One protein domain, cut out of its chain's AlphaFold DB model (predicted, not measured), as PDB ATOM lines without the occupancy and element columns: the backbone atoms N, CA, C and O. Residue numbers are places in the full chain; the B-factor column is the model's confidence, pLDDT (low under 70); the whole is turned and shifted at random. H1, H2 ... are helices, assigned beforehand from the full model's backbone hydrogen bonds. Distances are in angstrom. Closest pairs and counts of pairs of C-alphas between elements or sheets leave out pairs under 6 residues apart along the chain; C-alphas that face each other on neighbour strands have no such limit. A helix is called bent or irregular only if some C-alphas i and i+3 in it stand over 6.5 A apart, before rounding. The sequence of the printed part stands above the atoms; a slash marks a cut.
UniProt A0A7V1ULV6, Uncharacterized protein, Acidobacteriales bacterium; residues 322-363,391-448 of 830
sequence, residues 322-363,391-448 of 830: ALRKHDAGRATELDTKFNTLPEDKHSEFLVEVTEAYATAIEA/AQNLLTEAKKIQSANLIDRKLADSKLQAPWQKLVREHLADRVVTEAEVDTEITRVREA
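AT A GLANCE: This is residues 322 to 363 and 391 to 448 of the 830 residues of an uncharacterized protein of Acidobacteriales bacterium (UniProt A0A7V1ULV6). Look first for the long helix H3, with the hairpin of H1 and H2 packing near its beginning through H2 and the pair H4 and H5 at its other end. The 100 printed residues have five named helices, H1 to H5 in order, and no named strand: all helix. The whole is loose, radius of gyration of the C-alphas 17.6 A, spanning 54 by 28 by 17 A.

HOW THE PARTS SIT: H3, residues 391 to 413, is the hub. Its residues 406 to 411 alone touch H5, residues 435 to 448; the closest C-alphas, Ile 407 and Val 438, are 6.5 A apart. H2, residues 343 to 363, touches H3, closest at C-alphas 354 and 395, 7.0 A. H1, residues 328 to 339, and H2 form a hairpin at a shallow tilt of 5 degrees. H4, residues 418 to 427, touches H5 at a steep tilt of 50 degrees. Every O i to N i+4 pair is within hydrogen-bond range in H1, H3, H4 and H5; in H2, 14 of 17.

IN THESE COORDINATES: Find C-alpha 391 at (183.223, 240.744, 228.564); H3 runs 33.3 A from there. H2, 30.6 A, is irregular: C-alphas 344 and 347 are 7.3 A apart. H5 ends at C-alpha 448, (178.820, 263.336, 195.076).

THE WHOLE: Residues 364 to 390 are cut out, a 15.7 A gap between C-alphas 363 and 391. Mean pLDDT of the printed part is 70.1; H2 has 57.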
ATOM      1  N   ALA A 322     177.221 237.270 236.522       52.69
ATOM      2  CA  ALA A 322     178.648 237.528 236.689       52.69
ATOM      3  C   ALA A 322     178.908 238.739 237.608       52.69
ATOM      4  O   ALA A 322     179.700 238.632 238.544       52.69
ATOM      5  N   LEU A 323     178.180 239.847 237.421       60.34
ATOM      6  CA  LEU A 323     178.251 241.044 238.267       60.34
ATOM      7  C   LEU A 323     177.897 240.742 239.719       60.34
ATOM      8  O   LEU A 323     178.585 241.218 240.616       60.34
ATOM      9  N   ARG A 324     176.911 239.877 239.966       69.81
ATOM     10  CA  ARG A 324     176.496 239.490 241.321       69.81
ATOM     11  C   ARG A 324     177.627 238.858 242.149       69.81
ATOM     12  O   ARG A 324     177.561 238.904 243.373       69.81
ATOM     13  N   LYS A 325     178.668 238.303 241.512       63.50
ATOM     14  CA  LYS A 325     179.856 237.749 242.192       63.50
ATOM     15  C   LYS A 325     180.862 238.814 242.647       63.50
ATOM     16  O   LYS A 325     181.677 238.512 243.512       63.50
ATOM     17  N   HIS A 326     180.806 240.020 242.083       58.88
ATOM     18  CA  HIS A 326     181.743 241.116 242.357       58.88
ATOM     19  C   HIS A 326     181.071 242.307 243.060       58.88
ATOM     20  O   HIS A 326     181.671 242.895 243.953       58.88
ATOM     21  N   ASP A 327     179.813 242.611 242.729       65.62
ATOM     22  CA  ASP A 327     178.980 243.623 243.388       65.62
ATOM     23  C   ASP A 327     177.509 243.165 243.421       65.62
ATOM     24  O   ASP A 327     176.709 243.389 242.504       65.62
ATOM     25  N   ALA A 328     177.143 242.477 244.506       72.69
ATOM     26  CA  ALA A 328     175.804 241.922 244.695       72.69
ATOM     27  C   ALA A 328     174.716 242.999 244.873       72.69
ATOM     28  O   ALA A 328     173.553 242.758 244.527       72.69
ATOM     29  N   GLY A 329     175.077 244.178 245.394       70.69
ATOM     30  CA  GLY A 329     174.151 245.291 245.600       70.69
ATOM     31  C   GLY A 329     173.737 245.898 244.266       70.69
ATOM     32  O   GLY A 329     172.547 245.941 243.942       70.69
ATOM     33  N   ARG A 330     174.729 246.252 243.441       70.00
ATOM     34  CA  ARG A 330     174.496 246.827 242.113       70.00
ATOM     35  C   ARG A 330     173.825 245.839 241.158       70.00
ATOM     36  O   ARG A 330     172.933 246.227 240.405       70.00
ATOM     37  N   ALA A 331     174.174 244.551 241.231       69.88
ATOM     38  CA  ALA A 331     173.505 243.510 240.449       69.88
ATOM     39  C   ALA A 331     172.003 243.410 240.756       69.88
ATOM     40  O   ALA A 331     171.206 243.220 239.844       69.88
ATOM     41  N   THR A 332     171.604 243.554 242.025       76.25
ATOM     42  CA  THR A 332     170.195 243.443 242.444       76.25
ATOM     43  C   THR A 332     169.361 244.649 241.998       76.25
ATOM     44  O   THR A 332     168.214 244.494 241.570       76.25
ATOM     45  N   GLU A 333     169.949 245.845 242.026       79.06
ATOM     46  CA  GLU A 333     169.332 247.061 241.486       79.06
ATOM     47  C   GLU A 333     169.070 246.929 239.975       79.06
ATOM     48  O   GLU A 333     167.955 247.163 239.500       79.06
ATOM     49  N   LEU A 334     170.076 246.467 239.226       77.12
ATOM     50  CA  LEU A 334     169.968 246.269 237.783       77.12
ATOM     51  C   LEU A 334     169.019 245.111 237.420       77.12
ATOM     52  O   LEU A 334     168.260 245.241 236.466       77.12
ATOM     53  N   ASP A 335     168.960 244.028 238.201       76.69
ATOM     54  CA  ASP A 335     167.970 242.946 238.015       76.69
ATOM     55  C   ASP A 335     166.527 243.482 238.108       76.69
ATOM     56  O   ASP A 335     165.647 243.114 237.327       76.69
ATOM     57  N   THR A 336     166.279 244.404 239.041       80.62
ATOM     58  CA  THR A 336     164.955 245.020 239.236       80.62
ATOM     59  C   THR A 336     164.576 245.905 238.047       80.62
ATOM     60  O   THR A 336     163.450 245.840 237.543       80.62
ATOM     61  N   LYS A 337     165.542 246.681 237.541       79.69
ATOM     62  CA  LYS A 337     165.384 247.515 236.344       79.69
ATOM     63  C   LYS A 337     165.173 246.667 235.083       79.69
ATOM     64  O   LYS A 337     164.318 246.989 234.266       79.69
ATOM     65  N   PHE A 338     165.866 245.535 234.962       81.50
ATOM     66  CA  PHE A 338     165.718 244.610 233.838       81.50
ATOM     67  C   PHE A 338     164.330 243.969 233.763       81.50
ATOM     68  O   PHE A 338     163.746 243.868 232.684       81.50
ATOM     69  N   ASN A 339     163.780 243.555 234.908       74.62
ATOM     70  CA  ASN A 339     162.484 242.872 234.972       74.62
ATOM     71  C   ASN A 339     161.298 243.761 234.561       74.62
ATOM     72  O   ASN A 339     160.219 243.239 234.286       74.62
ATOM     73  N   THR A 340     161.492 245.078 234.501       75.88
ATOM     74  CA  THR A 340     160.467 246.066 234.127       75.88
ATOM     75  C   THR A 340     160.727 246.718 232.765       75.88
ATOM     76  O   THR A 340     159.927 247.539 232.318       75.88
ATOM     77  N   LEU A 341     161.810 246.338 232.075       74.38
ATOM     78  CA  LEU A 341     162.246 246.960 230.826       74.38
ATOM     79  C   LEU A 341     161.607 246.296 229.583       74.38
ATOM     80  O   LEU A 341     161.696 245.067 229.444       74.38
ATOM     81  N   PRO A 342     161.029 247.069 228.643       72.00
ATOM     82  CA  PRO A 342     160.511 246.523 227.386       72.00
ATOM     83  C   PRO A 342     161.639 245.999 226.469       72.00
ATOM     84  O   PRO A 342     162.792 246.422 226.576       72.00
ATOM     85  N   GLU A 343     161.329 245.015 225.609       58.12
ATOM     86  CA  GLU A 343     162.330 244.239 224.839       58.12
ATOM     87  C   GLU A 343     163.164 245.086 223.862       58.12
ATOM     88  O   GLU A 343     164.329 244.777 223.611       58.12
ATOM     89  N   ASP A 344     162.612 246.188 223.360       57.16
ATOM     90  CA  ASP A 344     163.281 247.157 222.484       57.16
ATOM     91  C   ASP A 344     164.400 247.947 223.191       57.16
ATOM     92  O   ASP A 344     165.286 248.493 222.532       57.16
ATOM     93  N   LYS A 345     164.406 247.959 224.531       63.41
ATOM     94  CA  LYS A 345     165.398 248.646 225.373       63.41
ATOM     95  C   LYS A 345     166.508 247.740 225.908       63.41
ATOM     96  O   LYS A 345     167.427 248.209 226.578       63.41
ATOM     97  N   HIS A 346     166.466 246.440 225.606       64.81
ATOM     98  CA  HIS A 346     167.426 245.458 226.134       64.81
ATOM     99  C   HIS A 346     168.859 245.672 225.616       64.81
ATOM    100  O   HIS A 346     169.808 245.361 226.329       64.81
ATOM    101  N   SER A 347     169.044 246.237 224.422       50.03
ATOM    102  CA  SER A 347     170.375 246.529 223.863       50.03
ATOM    103  C   SER A 347     171.094 247.663 224.603       50.03
ATOM    104  O   SER A 347     172.250 247.500 224.984       50.03
ATOM    105  N   GLU A 348     170.397 248.774 224.865       59.00
ATOM    106  CA  GLU A 348     170.888 249.906 225.668       59.00
ATOM    107  C   GLU A 348     171.193 249.452 227.105       59.00
ATOM    108  O   GLU A 348     172.229 249.788 227.675       59.00
ATOM    109  N   PHE A 349     170.326 248.606 227.666       68.69
ATOM    110  CA  PHE A 349     170.483 248.089 229.021       68.69
ATOM    111  C   PHE A 349     171.637 247.085 229.173       68.69
ATOM    112  O   PHE A 349     172.297 247.056 230.209       68.69
ATOM    113  N   LEU A 350     171.939 246.282 228.147       57.69
ATOM    114  CA  LEU A 350     173.099 245.386 228.175       57.69
ATOM    115  C   LEU A 350     174.418 246.165 228.317       57.69
ATOM    116  O   LEU A 350     175.321 245.678 228.998       57.69
ATOM    117  N   VAL A 351     174.520 247.363 227.725       51.12
ATOM    118  CA  VAL A 351     175.687 248.254 227.867       51.12
ATOM    119  C   VAL A 351     175.821 248.739 229.310       51.12
ATOM    120  O   VAL A 351     176.879 248.574 229.906       51.12
ATOM    121  N   GLU A 352     174.730 249.212 229.918       67.25
ATOM    122  CA  GLU A 352     174.717 249.648 231.325       67.25
ATOM    123  C   GLU A 352     175.170 248.529 232.282       67.25
ATOM    124  O   GLU A 352     175.965 248.750 233.197       67.25
ATOM    125  N   VAL A 353     174.704 247.299 232.046       58.31
ATOM    126  CA  VAL A 353     175.068 246.130 232.860       58.31
ATOM    127  C   VAL A 353     176.525 245.703 232.630       58.31
ATOM    128  O   VAL A 353     177.205 245.316 233.582       58.31
ATOM    129  N   THR A 354     177.027 245.767 231.392       51.16
ATOM    130  CA  THR A 354     178.427 245.413 231.085       51.16
ATOM    131  C   THR A 354     179.422 246.461 231.581       51.16
ATOM    132  O   THR A 354     180.489 246.080 232.059       51.16
ATOM    133  N   GLU A 355     179.076 247.748 231.562       54.78
ATOM    134  CA  GLU A 355     179.888 248.824 232.152       54.78
ATOM    135  C   GLU A 355     179.933 248.731 233.682       54.78
ATOM    136  O   GLU A 355     181.008 248.838 234.279       54.78
ATOM    137  N   ALA A 356     178.798 248.436 234.328       60.38
ATOM    138  CA  ALA A 356     178.760 248.176 235.767       60.38
ATOM    139  C   ALA A 356     179.637 246.970 236.153       60.38
ATOM    140  O   ALA A 356     180.346 247.014 237.157       60.38
ATOM    141  N   TYR A 357     179.635 245.913 235.333       55.84
ATOM    142  CA  TYR A 357     180.492 244.741 235.529       55.84
ATOM    143  C   TYR A 357     181.981 245.043 235.363       55.84
ATOM    144  O   TYR A 357     182.775 244.644 236.214       55.84
ATOM    145  N   ALA A 358     182.358 245.787 234.321       49.06
ATOM    146  CA  ALA A 358     183.740 246.211 234.112       49.06
ATOM    147  C   ALA A 358     184.256 247.059 235.290       49.06
ATOM    148  O   ALA A 358     185.327 246.784 235.825       49.06
ATOM    149  N   THR A 359     183.439 248.003 235.768       58.69
ATOM    150  CA  THR A 359     183.777 248.870 236.910       58.69
ATOM    151  C   THR A 359     183.954 248.070 238.208       58.69
ATOM    152  O   THR A 359     184.877 248.323 238.982       58.69
ATOM    153  N   ALA A 360     183.102 247.065 238.448       57.44
ATOM    154  CA  ALA A 360     183.197 246.199 239.626       57.44
ATOM    155  C   ALA A 360     184.453 245.305 239.611       57.44
ATOM    156  O   ALA A 360     185.019 245.018 240.667       57.44
ATOM    157  N   ILE A 361     184.916 244.883 238.428       52.81
ATOM    158  CA  ILE A 361     186.171 244.132 238.284       52.81
ATOM    159  C   ILE A 361     187.385 245.038 238.508       52.81
ATOM    160  O   ILE A 361     188.270 244.660 239.272       52.81
ATOM    161  N   GLU A 362     187.411 246.239 237.923       48.91
ATOM    162  CA  GLU A 362     188.507 247.200 238.130       48.91
ATOM    163  C   GLU A 362     188.662 247.583 239.614       48.91
ATOM    164  O   GLU A 362     189.783 247.678 240.127       48.91
ATOM    165  N   ALA A 363     187.545 247.720 240.341       52.81
ATOM    166  CA  ALA A 363     187.531 247.943 241.789       52.81
ATOM    167  C   ALA A 363     188.040 246.726 242.595       52.81
ATOM    168  O   ALA A 363     188.735 246.882 243.603       52.81
ATOM    169  N   ALA A 391     183.971 239.501 228.364       45.66
ATOM    170  CA  ALA A 391     183.223 240.744 228.564       45.66
ATOM    171  C   ALA A 391     183.628 241.847 227.565       45.66
ATOM    172  O   ALA A 391     182.758 242.521 227.007       45.66
ATOM    173  N   GLN A 392     184.923 241.993 227.269       47.03
ATOM    174  CA  GLN A 392     185.424 242.952 226.275       47.03
ATOM    175  C   GLN A 392     184.982 242.603 224.841       47.03
ATOM    176  O   GLN A 392     184.612 243.494 224.067       47.03
ATOM    177  N   ASN A 393     184.940 241.315 224.494       55.28
ATOM    178  CA  ASN A 393     184.432 240.855 223.198       55.28
ATOM    179  C   ASN A 393     182.922 241.098 223.054       55.28
ATOM    180  O   ASN A 393     182.475 241.617 222.031       55.28
ATOM    181  N   LEU A 394     182.137 240.814 224.100       54.84
ATOM    182  CA  LEU A 394     180.691 241.064 224.112       54.84
ATOM    183  C   LEU A 394     180.361 242.566 224.028       54.84
ATOM    184  O   LEU A 394     179.414 242.936 223.334       54.84
ATOM    185  N   LEU A 395     181.148 243.430 224.679       53.28
ATOM    186  CA  LEU A 395     181.007 244.889 224.595       53.28
ATOM    187  C   LEU A 395     181.318 245.412 223.184       53.28
ATOM    188  O   LEU A 395     180.627 246.292 222.670       53.28
ATOM    189  N   THR A 396     182.340 244.851 222.539       56.75
ATOM    190  CA  THR A 396     182.720 245.221 221.169       56.75
ATOM    191  C   THR A 396     181.645 244.808 220.160       56.75
ATOM    192  O   THR A 396     181.303 245.589 219.272       56.75
ATOM    193  N   GLU A 397     181.046 243.624 220.317       59.19
ATOM    194  CA  GLU A 397     179.894 243.197 219.511       59.19
ATOM    195  C   GLU A 397     178.661 244.083 219.734       59.19
ATOM    196  O   GLU A 397     178.007 244.477 218.768       59.19
ATOM    197  N   ALA A 398     178.359 244.446 220.984       55.25
ATOM    198  CA  ALA A 398     177.224 245.310 221.305       55.25
ATOM    199  C   ALA A 398     177.359 246.703 220.660       55.25
ATOM    200  O   ALA A 398     176.407 247.201 220.054       55.25
ATOM    201  N   LYS A 399     178.561 247.297 220.694       58.72
ATOM    202  CA  LYS A 399     178.851 248.590 220.047       58.72
ATOM    203  C   LYS A 399     178.717 248.538 218.520       58.72
ATOM    204  O   LYS A 399     178.278 249.516 217.911       58.72
ATOM    205  N   LYS A 400     179.036 247.402 217.891       65.69
ATOM    206  CA  LYS A 400     178.835 247.197 216.444       65.69
ATOM    207  C   LYS A 400     177.355 247.110 216.070       65.69
ATOM    208  O   LYS A 400     176.937 247.747 215.108       65.69
ATOM    209  N   ILE A 401     176.547 246.400 216.859       64.75
ATOM    210  CA  ILE A 401     175.092 246.309 216.642       64.75
ATOM    211  C   ILE A 401     174.432 247.688 216.813       64.75
ATOM    212  O   ILE A 401     173.589 248.083 216.009       64.75
ATOM    213  N   GLN A 402     174.849 248.461 217.820       64.94
ATOM    214  CA  GLN A 402     174.368 249.830 218.020       64.94
ATOM    215  C   GLN A 402     174.719 250.742 216.836       64.94
ATOM    216  O   GLN A 402     173.878 251.522 216.390       64.94
ATOM    217  N   SER A 403     175.935 250.604 216.305       70.19
ATOM    218  CA  SER A 403     176.411 251.355 215.140       70.19
ATOM    219  C   SER A 403     175.610 251.022 213.877       70.19
ATOM    220  O   SER A 403     175.181 251.931 213.173       70.19
ATOM    221  N   ALA A 404     175.304 249.742 213.634       69.38
ATOM    222  CA  ALA A 404     174.453 249.319 212.516       69.38
ATOM    223  C   ALA A 404     173.037 249.928 212.599       69.38
ATOM    224  O   ALA A 404     172.553 250.526 211.639       69.38
ATOM    225  N   ASN A 405     172.416 249.884 213.783       72.44
ATOM    226  CA  ASN A 405     171.093 250.475 214.013       72.44
ATOM    227  C   ASN A 405     171.085 252.012 213.916       72.44
ATOM    228  O   ASN A 405     170.043 252.612 213.639       72.44
ATOM    229  N   LEU A 406     172.210 252.672 214.204       74.75
ATOM    230  CA  LEU A 406     172.370 254.117 214.031       74.75
ATOM    231  C   LEU A 406     172.453 254.483 212.543       74.75
ATOM    232  O   LEU A 406     171.755 255.398 212.105       74.75
ATOM    233  N   ILE A 407     173.251 253.735 211.773       79.06
ATOM    234  CA  ILE A 407     173.402 253.910 210.323       79.06
ATOM    235  C   ILE A 407     172.046 253.755 209.624       79.06
ATOM    236  O   ILE A 407     171.664 254.628 208.849       79.06
ATOM    237  N   ASP A 408     171.281 252.699 209.921       78.12
ATOM    238  CA  ASP A 408     169.993 252.468 209.253       78.12
ATOM    239  C   ASP A 408     168.939 253.534 209.596       78.12
ATOM    240  O   ASP A 408     168.211 253.972 208.703       78.12
ATOM    241  N   ARG A 409     168.900 254.024 210.846       77.75
ATOM    242  CA  ARG A 409     168.020 255.144 211.234       77.75
ATOM    243  C   ARG A 409     168.367 256.430 210.479       77.75
ATOM    244  O   ARG A 409     167.504 257.015 209.834       77.75
ATOM    245  N   LYS A 410     169.641 256.833 210.485       79.19
ATOM    246  CA  LYS A 410     170.103 258.045 209.785       79.19
ATOM    247  C   LYS A 410     169.934 257.946 208.268       79.19
ATOM    248  O   LYS A 410     169.599 258.936 207.621       79.19
ATOM    249  N   LEU A 411     170.123 256.761 207.685       81.50
ATOM    250  CA  LEU A 411     169.899 256.542 206.256       81.50
ATOM    251  C   LEU A 411     168.425 256.652 205.869       81.50
ATOM    252  O   LEU A 411     168.145 257.252 204.825       81.50
ATOM    253  N   ALA A 412     167.507 256.144 206.696       76.62
ATOM    254  CA  ALA A 412     166.071 256.328 206.494       76.62
ATOM    255  C   ALA A 412     165.688 257.821 206.496       76.62
ATOM    256  O   ALA A 412     164.958 258.268 205.610       76.62
ATOM    257  N   ASP A 413     166.279 258.609 207.396       74.12
ATOM    258  CA  ASP A 413     166.018 260.051 207.510       74.12
ATOM    259  C   ASP A 413     166.731 260.899 206.432       74.12
ATOM    260  O   ASP A 413     166.318 262.020 206.129       74.12
ATOM    261  N   SER A 414     167.790 260.374 205.804       78.38
ATOM    262  CA  SER A 414     168.657 261.118 204.870       78.38
ATOM    263  C   SER A 414     168.017 261.504 203.530       78.38
ATOM    264  O   SER A 414     168.572 262.354 202.820       78.38
ATOM    265  N   LYS A 415     166.900 260.854 203.161       80.25
ATOM    266  CA  LYS A 415     166.205 260.958 201.857       80.25
ATOM    267  C   LYS A 415     167.086 260.689 200.621       80.25
ATOM    268  O   LYS A 415     166.725 261.071 199.509       80.25
ATOM    269  N   LEU A 416     168.243 260.041 200.784       80.75
ATOM    270  CA  LEU A 416     169.081 259.595 199.667       80.75
ATOM    271  C   LEU A 416     168.374 258.489 198.861       80.75
ATOM    272  O   LEU A 416     167.663 257.664 199.424       80.75
ATOM    273  N   GLN A 417     168.588 258.432 197.542       82.88
ATOM    274  CA  GLN A 417     168.049 257.337 196.720       82.88
ATOM    275  C   GLN A 417     168.739 256.005 197.068       82.88
ATOM    276  O   GLN A 417     169.910 255.988 197.459       82.88
ATOM    277  N   ALA A 418     168.042 254.881 196.867       78.88
ATOM    278  CA  ALA A 418     168.499 253.543 197.260       78.88
ATOM    279  C   ALA A 418     169.941 253.169 196.826       78.88
ATOM    280  O   ALA A 418     170.653 252.574 197.640       78.88
ATOM    281  N   PRO A 419     170.436 253.536 195.620       80.62
ATOM    282  CA  PRO A 419     171.824 253.259 195.229       80.62
ATOM    283  C   PRO A 419     172.858 253.978 196.109       80.62
ATOM    284  O   PRO A 419     173.889 253.407 196.456       80.62
ATOM    285  N   TRP A 420     172.561 255.212 196.518       82.00
ATOM    286  CA  TRP A 420     173.445 256.042 197.340       82.00
ATOM    287  C   TRP A 420     173.395 255.642 198.817       82.00
ATOM    288  O   TRP A 420     174.424 255.620 199.484       82.00
ATOM    289  N   GLN A 421     172.223 255.234 199.313       82.56
ATOM    290  CA  GLN A 421     172.099 254.639 200.649       82.56
ATOM    291  C   GLN A 421     172.911 253.344 200.773       82.56
ATOM    292  O   GLN A 421     173.514 253.086 201.814       82.56
ATOM    293  N   LYS A 422     172.948 252.531 199.709       85.19
ATOM    294  CA  LYS A 422     173.753 251.306 199.668       85.19
ATOM    295  C   LYS A 422     175.251 251.608 199.808       85.19
ATOM    296  O   LYS A 422     175.908 250.938 200.594       85.19
ATOM    297  N   LEU A 423     175.755 252.642 199.131       83.69
ATOM    298  CA  LEU A 423     177.161 253.056 199.228       83.69
ATOM    299  C   LEU A 423     177.556 253.508 200.637       83.69
ATOM    300  O   LEU A 423     178.598 253.093 201.139       83.69
ATOM    301  N   VAL A 424     176.714 254.305 201.305       84.31
ATOM    302  CA  VAL A 424     176.971 254.708 202.700       84.31
ATOM    303  C   VAL A 424     176.969 253.486 203.625       84.31
ATOM    304  O   VAL A 424     177.840 253.365 204.484       84.31
ATOM    305  N   ARG A 425     176.030 252.545 203.426       83.25
ATOM    306  CA  ARG A 425     175.948 251.308 204.219       83.25
ATOM    307  C   ARG A 425     177.182 250.421 204.034       83.25
ATOM    308  O   ARG A 425     177.678 249.876 205.010       83.25
ATOM    309  N   GLU A 426     177.686 250.295 202.809       84.44
ATOM    310  CA  GLU A 426     178.906 249.533 202.511       84.44
ATOM    311  C   GLU A 426     180.158 250.196 203.103       84.44
ATOM    312  O   GLU A 426     181.018 249.506 203.643       84.44
ATOM    313  N   HIS A 427     180.253 251.527 203.059       82.00
ATOM    314  CA  HIS A 427     181.421 252.255 203.564       82.00
ATOM    315  C   HIS A 427     181.529 252.251 205.100       82.00
ATOM    316  O   HIS A 427     182.631 252.299 205.653       82.00
ATOM    317  N   LEU A 428     180.389 252.186 205.795       83.38
ATOM    318  CA  LEU A 428     180.314 252.187 207.259       83.38
ATOM    319  C   LEU A 428     180.089 250.791 207.866       83.38
ATOM    320  O   LEU A 428     179.952 250.672 209.085       83.38
ATOM    321  N   ALA A 429     180.076 249.734 207.047       75.50
ATOM    322  CA  ALA A 429     179.902 248.361 207.511       75.50
ATOM    323  C   ALA A 429     181.009 247.942 208.502       75.50
ATOM    324  O   ALA A 429     182.175 248.307 208.353       75.50
ATOM    325  N   ASP A 430     180.632 247.169 209.525       67.25
ATOM    326  CA  ASP A 430     181.515 246.539 210.525       67.25
ATOM    327  C   ASP A 430     182.397 247.471 211.382       67.25
ATOM    328  O   ASP A 430     183.221 246.996 212.178       67.25
ATOM    329  N   ARG A 431     182.189 248.791 211.289       71.69
ATOM    330  CA  ARG A 431     182.874 249.811 212.093       71.69
ATOM    331  C   ARG A 431     181.996 250.268 213.256       71.69
ATOM    332  O   ARG A 431     180.781 250.391 213.128       71.69
ATOM    333  N   VAL A 432     182.625 250.546 214.397       71.94
ATOM    334  CA  VAL A 432     181.971 251.318 215.460       71.94
ATOM    335  C   VAL A 432     182.013 252.774 215.020       71.94
ATOM    336  O   VAL A 432     183.106 253.307 214.840       71.94
ATOM    337  N   VAL A 433     180.846 253.369 214.786       73.69
ATOM    338  CA  VAL A 433     180.725 254.724 214.234       73.69
ATOM    339  C   VAL A 433     179.967 255.633 215.185       73.69
ATOM    340  O   VAL A 433     179.035 255.221 215.875       73.69
ATOM    341  N   THR A 434     180.378 256.892 215.209       73.56
ATOM    342  CA  THR A 434     179.687 257.968 215.913       73.56
ATOM    343  C   THR A 434     178.665 258.641 215.002       73.56
ATOM    344  O   THR A 434     178.742 258.560 213.776       73.56
ATOM    345  N   GLU A 435     177.703 259.345 215.594       71.12
ATOM    346  CA  GLU A 435     176.656 260.046 214.843       71.12
ATOM    347  C   GLU A 435     177.230 261.063 213.841       71.12
ATOM    348  O   GLU A 435     176.799 261.116 212.690       71.12
ATOM    349  N   ALA A 436     178.275 261.790 214.246       71.31
ATOM    350  CA  ALA A 436     178.955 262.769 213.404       71.31
ATOM    351  C   ALA A 436     179.638 262.139 212.177       71.31
ATOM    352  O   ALA A 436     179.654 262.736 211.101       71.31
ATOM    353  N   GLU A 437     180.188 260.928 212.305       75.25
ATOM    354  CA  GLU A 437     180.827 260.215 211.191       75.25
ATOM    355  C   GLU A 437     179.796 259.736 210.162       75.25
ATOM    356  O   GLU A 437     180.038 259.831 208.958       75.25
ATOM    357  N   VAL A 438     178.624 259.285 210.625       82.25
ATOM    358  CA  VAL A 438     177.504 258.904 209.749       82.25
ATOM    359  C   VAL A 438     176.985 260.124 208.982       82.25
ATOM    360  O   VAL A 438     176.824 260.060 207.764       82.25
ATOM    361  N   ASP A 439     176.785 261.257 209.663       80.56
ATOM    362  CA  ASP A 439     176.314 262.500 209.037       80.56
ATOM    363  C   ASP A 439     177.336 263.081 208.042       80.56
ATOM    364  O   ASP A 439     176.961 263.594 206.980       80.56
ATOM    365  N   THR A 440     178.632 262.942 208.338       82.12
ATOM    366  CA  THR A 440     179.718 263.352 207.434       82.12
ATOM    367  C   THR A 440     179.712 262.518 206.153       82.12
ATOM    368  O   THR A 440     179.786 263.071 205.055       82.12
ATOM    369  N   GLU A 441     179.560 261.195 206.261       84.69
ATOM    370  CA  GLU A 441     179.533 260.315 205.088       84.69
ATOM    371  C   GLU A 441     178.247 260.497 204.263       84.69
ATOM    372  O   GLU A 441     178.299 260.529 203.033       84.69
ATOM    373  N   ILE A 442     177.096 260.712 204.914       87.25
ATOM    374  CA  ILE A 442     175.836 261.058 204.234       87.25
ATOM    375  C   ILE A 442     175.980 262.374 203.461       87.25
ATOM    376  O   ILE A 442     175.550 262.457 202.308       87.25
ATOM    377  N   THR A 443     176.603 263.390 204.062       85.19
ATOM    378  CA  THR A 443     176.875 264.678 203.403       85.19
ATOM    379  C   THR A 443     177.782 264.495 202.189       85.19
ATOM    380  O   THR A 443     177.433 264.928 201.092       85.19
ATOM    381  N   ARG A 444     178.884 263.756 202.346       87.00
ATOM    382  CA  ARG A 444     179.829 263.455 201.264       87.00
ATOM    383  C   ARG A 444     179.163 262.743 200.084       87.00
ATOM    384  O   ARG A 444     179.379 263.110 198.929       87.00
ATOM    385  N   VAL A 445     178.335 261.733 200.355       86.12
ATOM    386  CA  VAL A 445     177.616 260.993 199.307       86.12
ATOM    387  C   VAL A 445     176.530 261.855 198.658       86.12
ATOM    388  O   VAL A 445     176.326 261.766 197.447       86.12
ATOM    389  N   ARG A 446     175.874 262.743 199.413       82.38
ATOM    390  CA  ARG A 446     174.908 263.712 198.874       82.38
ATOM    391  C   ARG A 446     175.571 264.708 197.921       82.38
ATOM    392  O   ARG A 446     175.024 264.973 196.853       82.38
ATOM    393  N   GLU A 447     176.747 265.218 198.271       79.69
ATOM    394  CA  GLU A 447     177.533 266.109 197.411       79.69
ATOM    395  C   GLU A 447     177.998 265.400 196.131       79.69
ATOM    396  O   GLU A 447     177.874 265.952 195.037       79.69
ATOM    397  N   ALA A 448     178.452 264.147 196.236       77.31
ATOM    398  CA  ALA A 448     178.820 263.336 195.076       77.31
ATOM    399  C   ALA A 448     177.614 263.040 194.161       77.31
ATOM    400  O   ALA A 448     177.720 263.151 192.937       77.31
TER     401      ALA A 448